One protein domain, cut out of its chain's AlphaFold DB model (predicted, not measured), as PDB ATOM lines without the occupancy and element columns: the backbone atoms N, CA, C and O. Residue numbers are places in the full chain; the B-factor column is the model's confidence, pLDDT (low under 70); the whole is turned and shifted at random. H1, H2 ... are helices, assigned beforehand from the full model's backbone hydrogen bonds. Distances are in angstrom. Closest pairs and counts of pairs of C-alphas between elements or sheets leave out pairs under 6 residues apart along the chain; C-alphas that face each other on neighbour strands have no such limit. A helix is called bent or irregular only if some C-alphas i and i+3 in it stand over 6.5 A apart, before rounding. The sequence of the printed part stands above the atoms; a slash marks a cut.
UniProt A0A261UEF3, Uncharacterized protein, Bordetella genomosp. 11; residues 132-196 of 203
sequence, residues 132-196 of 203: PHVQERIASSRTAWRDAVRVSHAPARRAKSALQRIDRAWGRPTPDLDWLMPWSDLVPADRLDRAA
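What this domain is: This is residues 132 to 196 of the 203 residues of an uncharacterized protein of Bordetella genomosp. 11 (UniProt A0A261UEF3). What is the shape? It is a flat, open arch of short H1 and long, kinked H2, with residues 170 to 188 folding back beneath it to H3, which sticks out. What builds it? The printed part has 65 residues with three named helices, H1 to H3 in order: all helix. How spread is it? It is only just extended, close to loose: radius of gyration of the C-alphas 16.4 A, spans 49 by 29 by 9 A.

Where its parts are: Where are the helices? H1, residues 132 to 140, begins at C-alpha 132 (58.342, 97.035, 194.680). H2, residues 142 to 169, measures 37.5 A from first to last C-alpha. H3, residues 189 to 196, ends at C-alpha 196 (53.785, 103.380, 208.029). Is H2 irregular? Yes: C-alphas 162 and 165 are 7.5 A apart, and it has a kink of 53 degrees near residue 163.

How they stand to each other: What touches? H1 and H2 touch only at the corner, about perpendicular at 87 degrees, H2 with residues 144 to 146 alone; the closest C-alphas, of Ala 139 and Trp 145, are 6.1 A apart. H3 is apart from both. Which O i to N i+4 pairs are within hydrogen-bond range? Every one in H1, 18 of 24 in H2 and 3 of 4 in H3 are.

The domain as a whole: How far does it reach? The farthest C-alphas, of Ala 169 and Ala 196, are 49.5 A apart; the printed part has no cut, and the link from H2 to H3 is long. Where is confidence low? Residues 187 and 190 to 196 are under 70.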
ATOM      1  N   PRO A 132      58.488  98.380 195.226       84.25
ATOM      2  CA  PRO A 132      58.342  97.035 194.680       84.25
ATOM      3  C   PRO A 132      56.891  96.689 194.334       84.25
ATOM      4  O   PRO A 132      56.634  96.138 193.263       84.25
ATOM      5  N   HIS A 133      55.929  97.071 195.177       84.56
ATOM      6  CA  HIS A 133      54.517  96.823 194.921       84.56
ATOM      7  C   HIS A 133      53.989  97.612 193.713       84.56
ATOM      8  O   HIS A 133      53.224  97.075 192.905       84.56
ATOM      9  N   VAL A 134      54.406  98.876 193.542       86.12
ATOM     10  CA  VAL A 134      54.080  99.662 192.334       86.12
ATOM     11  C   VAL A 134      54.649  98.987 191.092       86.12
ATOM     12  O   VAL A 134      53.949  98.841 190.086       86.12
ATOM     13  N   GLN A 135      55.910  98.564 191.153       88.00
ATOM     14  CA  GLN A 135      56.581  97.933 190.026       88.00
ATOM     15  C   GLN A 135      55.947  96.608 189.650       88.00
ATOM     16  O   GLN A 135      55.674  96.383 188.476       88.00
ATOM     17  N   GLU A 136      55.648  95.751 190.620       88.44
ATOM     18  CA  GLU A 136      54.958  94.493 190.368       88.44
ATOM     19  C   GLU A 136      53.597  94.742 189.701       88.44
ATOM     20  O   GLU A 136      53.259  94.111 188.692       88.44
ATOM     21  N   ARG A 137      52.842  95.736 190.186       90.44
ATOM     22  CA  ARG A 137      51.558  96.129 189.596       90.44
ATOM     23  C   ARG A 137      51.716  96.572 188.139       90.44
ATOM     24  O   ARG A 137      51.027  96.042 187.267       90.44
ATOM     25  N   ILE A 138      52.652  97.474 187.848       91.19
ATOM     26  CA  ILE A 138      52.931  97.930 186.476       91.19
ATOM     27  C   ILE A 138      53.409  96.762 185.602       91.19
ATOM     28  O   ILE A 138      52.873  96.562 184.514       91.19
ATOM     29  N   ALA A 139      54.359  95.955 186.080       90.44
ATOM     30  CA  ALA A 139      54.912  94.808 185.362       90.44
ATOM     31  C   ALA A 139      53.840  93.770 185.010       90.44
ATOM     32  O   ALA A 139      53.883  93.161 183.937       90.44
ATOM     33  N   SER A 140      52.875  93.569 185.908       91.25
ATOM     34  CA  SER A 140      51.775  92.626 185.719       91.25
ATOM     35  C   SER A 140      50.679  93.160 184.789       91.25
ATOM     36  O   SER A 140      50.024  92.358 184.110       91.25
ATOM     37  N   SER A 141      50.519  94.488 184.688       93.19
ATOM     38  CA  SER A 141      49.516  95.133 183.840       93.19
ATOM     39  C   SER A 141      49.759  94.830 182.364       93.19
ATOM     40  O   SER A 141      50.765  95.205 181.749       93.19
ATOM     41  N   ARG A 142      48.782  94.155 181.756       92.69
ATOM     42  CA  ARG A 142      48.816  93.830 180.335       92.69
ATOM     43  C   ARG A 142      48.714  95.087 179.485       92.69
ATOM     44  O   ARG A 142      49.500  95.253 178.552       92.69
ATOM     45  N   THR A 143      47.752  95.938 179.823       91.12
ATOM     46  CA  THR A 143      47.376  97.111 179.040       91.12
ATOM     47  C   THR A 143      48.375  98.252 179.219       91.12
ATOM     48  O   THR A 143      48.670  98.936 178.240       91.12
ATOM     49  N   ALA A 144      48.913  98.452 180.430       89.56
ATOM     50  CA  ALA A 144      49.886  99.510 180.697       89.56
ATOM     51  C   ALA A 144      51.299  99.147 180.226       89.56
ATOM     52  O   ALA A 144      52.019 100.025 179.754       89.56
ATOM     53  N   TRP A 145      51.701  97.874 180.349       92.88
ATOM     54  CA  TRP A 145      53.108  97.497 180.199       92.88
ATOM     55  C   TRP A 145      53.353  96.276 179.313       92.88
ATOM     56  O   TRP A 145      54.038  96.384 178.295       92.88
ATOM     57  N   ARG A 146      52.802  95.099 179.646       91.75
ATOM     58  CA  ARG A 146      53.250  93.833 179.025       91.75
ATOM     59  C   ARG A 146      53.036  93.785 177.518       91.75
ATOM     60  O   ARG A 146      53.869  93.217 176.812       91.75
ATOM     61  N   ASP A 147      51.945  94.356 177.009       92.25
ATOM     62  CA  ASP A 147      51.704  94.395 175.567       92.25
ATOM     63  C   ASP A 147      52.760  95.259 174.851       92.25
ATOM     64  O   ASP A 147      53.282  94.841 173.814       92.25
ATOM     65  N   ALA A 148      53.143  96.401 175.433       91.00
ATOM     66  CA  ALA A 148      54.201  97.261 174.906       91.00
ATOM     67  C   ALA A 148      55.573  96.573 174.966       91.00
ATOM     68  O   ALA A 148      56.295  96.549 173.965       91.00
ATOM     69  N   VAL A 149      55.905  95.934 176.094       92.25
ATOM     70  CA  VAL A 149      57.132  95.136 176.261       92.25
ATOM     71  C   VAL A 149      57.200  94.025 175.220       92.25
ATOM     72  O   VAL A 149      58.212  93.875 174.542       92.25
ATOM     73  N   ARG A 150      56.117  93.267 175.015       90.50
ATOM     74  CA  ARG A 150      56.088  92.168 174.040       90.50
ATOM     75  C   ARG A 150      56.392  92.647 172.619       90.50
ATOM     76  O   ARG A 150      57.145  91.979 171.909       90.50
ATOM     77  N   VAL A 151      55.815  93.776 172.206       92.75
ATOM     78  CA  VAL A 151      56.009  94.339 170.857       92.75
ATOM     79  C   VAL A 151      57.440  94.841 170.653       92.75
ATOM     80  O   VAL A 151      57.995  94.709 169.565       92.75
ATOM     81  N   SER A 152      58.059  95.377 171.698       91.06
ATOM     82  CA  SER A 152      59.342  96.082 171.613       91.06
ATOM     83  C   SER A 152      60.561  95.215 171.961       91.06
ATOM     84  O   SER A 152      61.631  95.392 171.380       91.06
ATOM     85  N   HIS A 153      60.420  94.202 172.821       91.94
ATOM     86  CA  HIS A 153      61.523  93.305 173.196       91.94
ATOM     87  C   HIS A 153      62.015  92.443 172.038       91.94
ATOM     88  O   HIS A 153      63.212  92.195 171.924       91.94
ATOM     89  N   ALA A 154      61.121  91.960 171.174       90.06
ATOM     90  CA  ALA A 154      61.516  91.128 170.040       90.06
ATOM     91  C   ALA A 154      62.491  91.850 169.083       90.06
ATOM     92  O   ALA A 154      63.571  91.303 168.836       90.06
ATOM     93  N   PRO A 155      62.188  93.063 168.574       93.31
ATOM     94  CA  PRO A 155      63.150  93.821 167.779       93.31
ATOM     95  C   PRO A 155      64.375  94.248 168.598       93.31
ATOM     96  O   PRO A 155      65.487  94.162 168.081       93.31
ATOM     97  N   ALA A 156      64.221  94.607 169.878       91.19
ATOM     98  CA  ALA A 156      65.356  94.985 170.722       91.19
ATOM     99  C   ALA A 156      66.364  93.837 170.916       91.19
ATOM    100  O   ALA A 156      67.570  94.047 170.810       91.19
ATOM    101  N   ARG A 157      65.893  92.596 171.114       92.00
ATOM    102  CA  ARG A 157      66.759  91.406 171.197       92.00
ATOM    103  C   ARG A 157      67.502  91.134 169.890       92.00
ATOM    104  O   ARG A 157      68.674  90.776 169.935       92.00
ATOM    105  N   ARG A 158      66.844  91.326 168.741       92.62
ATOM    106  CA  ARG A 158      67.480  91.181 167.419       92.62
ATOM    107  C   ARG A 158      68.545  92.252 167.184       92.62
ATOM    108  O   ARG A 158      69.621  91.939 166.693       92.62
ATOM    109  N   ALA A 159      68.265  93.500 167.556       91.00
ATOM    110  CA  ALA A 159      69.242  94.581 167.469       91.00
ATOM    111  C   ALA A 159      70.444  94.313 168.387       91.00
ATOM    112  O   ALA A 159      71.586  94.396 167.945       91.00
ATOM    113  N   LYS A 160      70.182  93.895 169.632       91.44
ATOM    114  CA  LYS A 160      71.208  93.507 170.607       91.44
ATOM    115  C   LYS A 160      72.119  92.404 170.068       91.44
ATOM    116  O   LYS A 160      73.330  92.544 170.166       91.44
ATOM    117  N   SER A 161      71.577  91.344 169.460       90.81
ATOM    118  CA  SER A 161      72.410  90.273 168.891       90.81
ATOM    119  C   SER A 161      73.194  90.715 167.651       90.81
ATOM    120  O   SER A 161      74.352  90.331 167.495       90.81
ATOM    121  N   ALA A 162      72.599  91.539 166.786       92.69
ATOM    122  CA  ALA A 162      73.256  92.031 165.577       92.69
ATOM    123  C   ALA A 162      74.413  92.999 165.883       92.69
ATOM    124  O   ALA A 162      75.456  92.942 165.229       92.69
ATOM    125  N   LEU A 163      74.242  93.861 166.889       92.50
ATOM    126  CA  LEU A 163      75.184  94.934 167.215       92.50
ATOM    127  C   LEU A 163      76.221  94.548 168.277       92.50
ATOM    128  O   LEU A 163      77.238  95.226 168.380       92.50
ATOM    129  N   GLN A 164      76.047  93.429 168.992       91.81
ATOM    130  CA  GLN A 164      76.905  93.031 170.119       91.81
ATOM    131  C   GLN A 164      78.412  93.081 169.817       91.81
ATOM    132  O   GLN A 164      79.206  93.488 170.663       91.81
ATOM    133  N   ARG A 165      78.828  92.652 168.617       90.56
ATOM    134  CA  ARG A 165      80.248  92.671 168.220       90.56
ATOM    135  C   ARG A 165      80.783  94.092 168.048       90.56
ATOM    136  O   ARG A 165      81.908  94.360 168.456       90.56
ATOM    137  N   ILE A 166      79.975  94.975 167.466       92.62
ATOM    138  CA  ILE A 166      80.313  96.384 167.250       92.62
ATOM    139  C   ILE A 166      80.342  97.109 168.598       92.62
ATOM    140  O   ILE A 166      81.341  97.744 168.925       92.62
ATOM    141  N   ASP A 167      79.302  96.927 169.419       93.25
ATOM    142  CA  ASP A 167      79.212  97.517 170.758       93.25
ATOM    143  C   ASP A 167      80.420  97.124 171.622       93.25
ATOM    144  O   ASP A 167      81.028  97.975 172.269       93.25
ATOM    145  N   ARG A 168      80.844  95.852 171.564       91.69
ATOM    146  CA  ARG A 168      82.026  95.371 172.291       91.69
ATOM    147  C   ARG A 168      83.326  96.016 171.808       91.69
ATOM    148  O   ARG A 168      84.174  96.324 172.639       91.69
ATOM    149  N   ALA A 169      83.492  96.218 170.500       93.31
ATOM    150  CA  ALA A 169      84.686  96.859 169.944       93.31
ATOM    151  C   ALA A 169      84.816  98.329 170.379       93.31
ATOM    152  O   ALA A 169      85.927  98.830 170.530       93.31
ATOM    153  N   TRP A 170      83.689  98.998 170.634       95.00
ATOM    154  CA  TRP A 170      83.640 100.360 171.171       95.00
ATOM    155  C   TRP A 170      83.560 100.434 172.701       95.00
ATOM    156  O   TRP A 170      83.395 101.520 173.249       95.00
ATOM    157  N   GLY A 171      83.663  99.303 173.405       93.75
ATOM    158  CA  GLY A 171      83.571  99.265 174.866       93.75
ATOM    159  C   GLY A 171      82.198  99.666 175.417       93.75
ATOM    160  O   GLY A 171      82.086 100.019 176.589       93.75
ATOM    161  N   ARG A 172      81.141  99.629 174.595       92.31
ATOM    162  CA  ARG A 172      79.786  99.985 175.013       92.31
ATOM    163  C   ARG A 172      79.156  98.827 175.800       92.31
ATOM    164  O   ARG A 172      79.236  97.679 175.351       92.31
ATOM    165  N   PRO A 173      78.507  99.089 176.950       88.00
ATOM    166  CA  PRO A 173      77.798  98.049 177.681       88.00
ATOM    167  C   PRO A 173      76.636  97.504 176.850       88.00
ATOM    168  O   PRO A 173      76.041  98.195 176.021       88.00
ATOM    169  N   THR A 174      76.310  96.239 177.093       85.81
ATOM    170  CA  THR A 174      75.187  95.590 176.420       85.81
ATOM    171  C   THR A 174      73.878  96.278 176.830       85.81
ATOM    172  O   THR A 174      73.687  96.489 178.027       85.81
ATOM    173  N   PRO A 175      72.956  96.574 175.893       85.56
ATOM    174  CA  PRO A 175      71.676  97.179 176.236       85.56
ATOM    175  C   PRO A 175      70.909  96.338 177.260       85.56
ATOM    176  O   PRO A 175      70.727  95.120 177.068       85.56
ATOM    177  N   ASP A 176      70.463  97.007 178.321       88.50
ATOM    178  CA  ASP A 176      69.517  96.462 179.282       88.50
ATOM    179  C   ASP A 176      68.092  96.606 178.735       88.50
ATOM    180  O   ASP A 176      67.712  97.636 178.171       88.50
ATOM    181  N   LEU A 177      67.329  95.522 178.825       88.56
ATOM    182  CA  LEU A 177      65.932  95.476 178.398       88.56
ATOM    183  C   LEU A 177      64.972  95.511 179.589       88.56
ATOM    184  O   LEU A 177      63.755  95.480 179.386       88.56
ATOM    185  N   ASP A 178      65.514  95.563 180.803       86.88
ATOM    186  CA  ASP A 178      64.767  95.851 182.005       86.88
ATOM    187  C   ASP A 178      64.559  97.360 182.143       86.88
ATOM    188  O   ASP A 178      65.407  98.113 182.616       86.88
ATOM    189  N   TRP A 179      63.415  97.824 181.651       84.94
ATOM    190  CA  TRP A 179      63.076  99.243 181.704       84.94
ATOM    191  C   TRP A 179      62.398  99.646 183.005       84.94
ATOM    192  O   TRP A 179      62.220 100.841 183.223       84.94
ATOM    193  N   LEU A 180      61.991  98.679 183.834       86.25
ATOM    194  CA  LEU A 180      61.183  98.957 185.014       86.25
ATOM    195  C   LEU A 180      62.031  98.975 186.283       86.25
ATOM    196  O   LEU A 180      61.929  99.931 187.044       86.25
ATOM    197  N   MET A 181      62.915  97.992 186.478       83.94
ATOM    198  CA  MET A 181      63.744  97.900 187.689       83.94
ATOM    199  C   MET A 181      64.578  99.151 188.006       83.94
ATOM    200  O   MET A 181      64.687  99.468 189.193       83.94
ATOM    201  N   PRO A 182      65.100  99.926 187.029       86.19
ATOM    202  CA  PRO A 182      65.828 101.166 187.321       86.19
ATOM    203  C   PRO A 182      65.010 102.258 188.031       86.19
ATOM    204  O   PRO A 182      65.565 103.288 188.383       86.19
ATOM    205  N   TRP A 183      63.699 102.065 188.194       81.50
ATOM    206  CA  TRP A 183      62.771 103.017 188.807       81.50
ATOM    207  C   TRP A 183      62.310 102.547 190.200       81.50
ATOM    208  O   TRP A 183      61.244 102.956 190.655       81.50
ATOM    209  N   SER A 184      63.029 101.603 190.823       79.25
ATOM    210  CA  SER A 184      62.603 100.881 192.045       79.25
ATOM    211  C   SER A 184      62.896 101.612 193.346       79.25
ATOM    212  O   SER A 184      62.487 101.152 194.406       79.25
ATOM    213  N   ASP A 185      63.606 102.726 193.261       78.19
ATOM    214  CA  ASP A 185      64.107 103.512 194.382       78.19
ATOM    215  C   ASP A 185      63.764 105.003 194.232       78.19
ATOM    216  O   ASP A 185      64.399 105.872 194.833       78.19
ATOM    217  N   LEU A 186      62.764 105.320 193.402       73.94
ATOM    218  CA  LEU A 186      62.401 106.700 193.087       73.94
ATOM    219  C   LEU A 186      61.486 107.340 194.132       73.94
ATOM    220  O   LEU A 186      61.365 108.571 194.123       73.94
ATOM    221  N   VAL A 187      60.834 106.578 195.019       69.38
ATOM    222  CA  VAL A 187      60.039 107.181 196.093       69.38
ATOM    223  C   VAL A 187      60.946 107.572 197.259       69.38
ATOM    224  O   VAL A 187      61.617 106.728 197.853       69.38
ATOM    225  N   PRO A 188      60.945 108.858 197.650       71.88
ATOM    226  CA  PRO A 188      61.705 109.313 198.804       71.88
ATOM    227  C   PRO A 188      61.301 108.575 200.091       71.88
ATOM    228  O   PRO A 188      60.114 108.484 200.421       71.88
ATOM    229  N   ALA A 189      62.290 108.089 200.846       70.75
ATOM    230  CA  ALA A 189      62.078 107.295 202.062       70.75
ATOM    231  C   ALA A 189      61.198 108.003 203.117       70.75
ATOM    232  O   ALA A 189      60.398 107.361 203.797       70.75
ATOM    233  N   ASP A 190      61.245 109.339 203.189       69.06
ATOM    234  CA  ASP A 190      60.424 110.146 204.105       69.06
ATOM    235  C   ASP A 190      58.911 110.036 203.833       69.06
ATOM    236  O   ASP A 190      58.087 110.341 204.706       69.06
ATOM    237  N   ARG A 191      58.522 109.607 202.625       66.25
ATOM    238  CA  ARG A 191      57.124 109.365 202.246       66.25
ATOM    239  C   ARG A 191      56.634 107.985 202.670       66.25
ATOM    240  O   ARG A 191      55.473 107.878 203.066       66.25
ATOM    241  N   LEU A 192      57.514 106.984 202.669       66.12
ATOM    242  CA  LEU A 192      57.218 105.621 203.118       66.12
ATOM    243  C   LEU A 192      57.039 105.571 204.647       66.12
ATOM    244  O   LEU A 192      56.046 105.039 205.145       66.12
ATOM    245  N   ASP A 193      57.918 106.246 205.393       63.22
ATOM    246  CA  ASP A 193      57.868 106.294 206.863       63.22
ATOM    247  C   ASP A 193      56.603 106.977 207.397       63.22
ATOM    248  O   ASP A 193      56.045 106.597 208.433       63.22
ATOM    249  N   ARG A 194      56.121 108.004 206.688       59.72
ATOM    250  CA  ARG A 194      54.893 108.710 207.061       59.72
ATOM    251  C   ARG A 194      53.675 107.803 206.910       59.72
ATOM    252  O   ARG A 194      52.842 107.795 207.811       59.72
ATOM    253  N   ALA A 195      53.607 107.034 205.820       58.53
ATOM    254  CA  ALA A 195      52.535 106.078 205.564       58.53
ATOM    255  C   ALA A 195      52.493 104.970 206.633       58.53
ATOM    256  O   ALA A 195      51.423 104.696 207.184       58.53
ATOM    257  N   ALA A 196      53.655 104.413 206.998       58.78
ATOM    258  CA  ALA A 196      53.785 103.380 208.029       58.78
ATOM    259  C   ALA A 196      53.347 103.861 209.425       58.78
ATOM    260  O   ALA A 196      52.658 103.133 210.146       58.78
TER     261      ALA A 196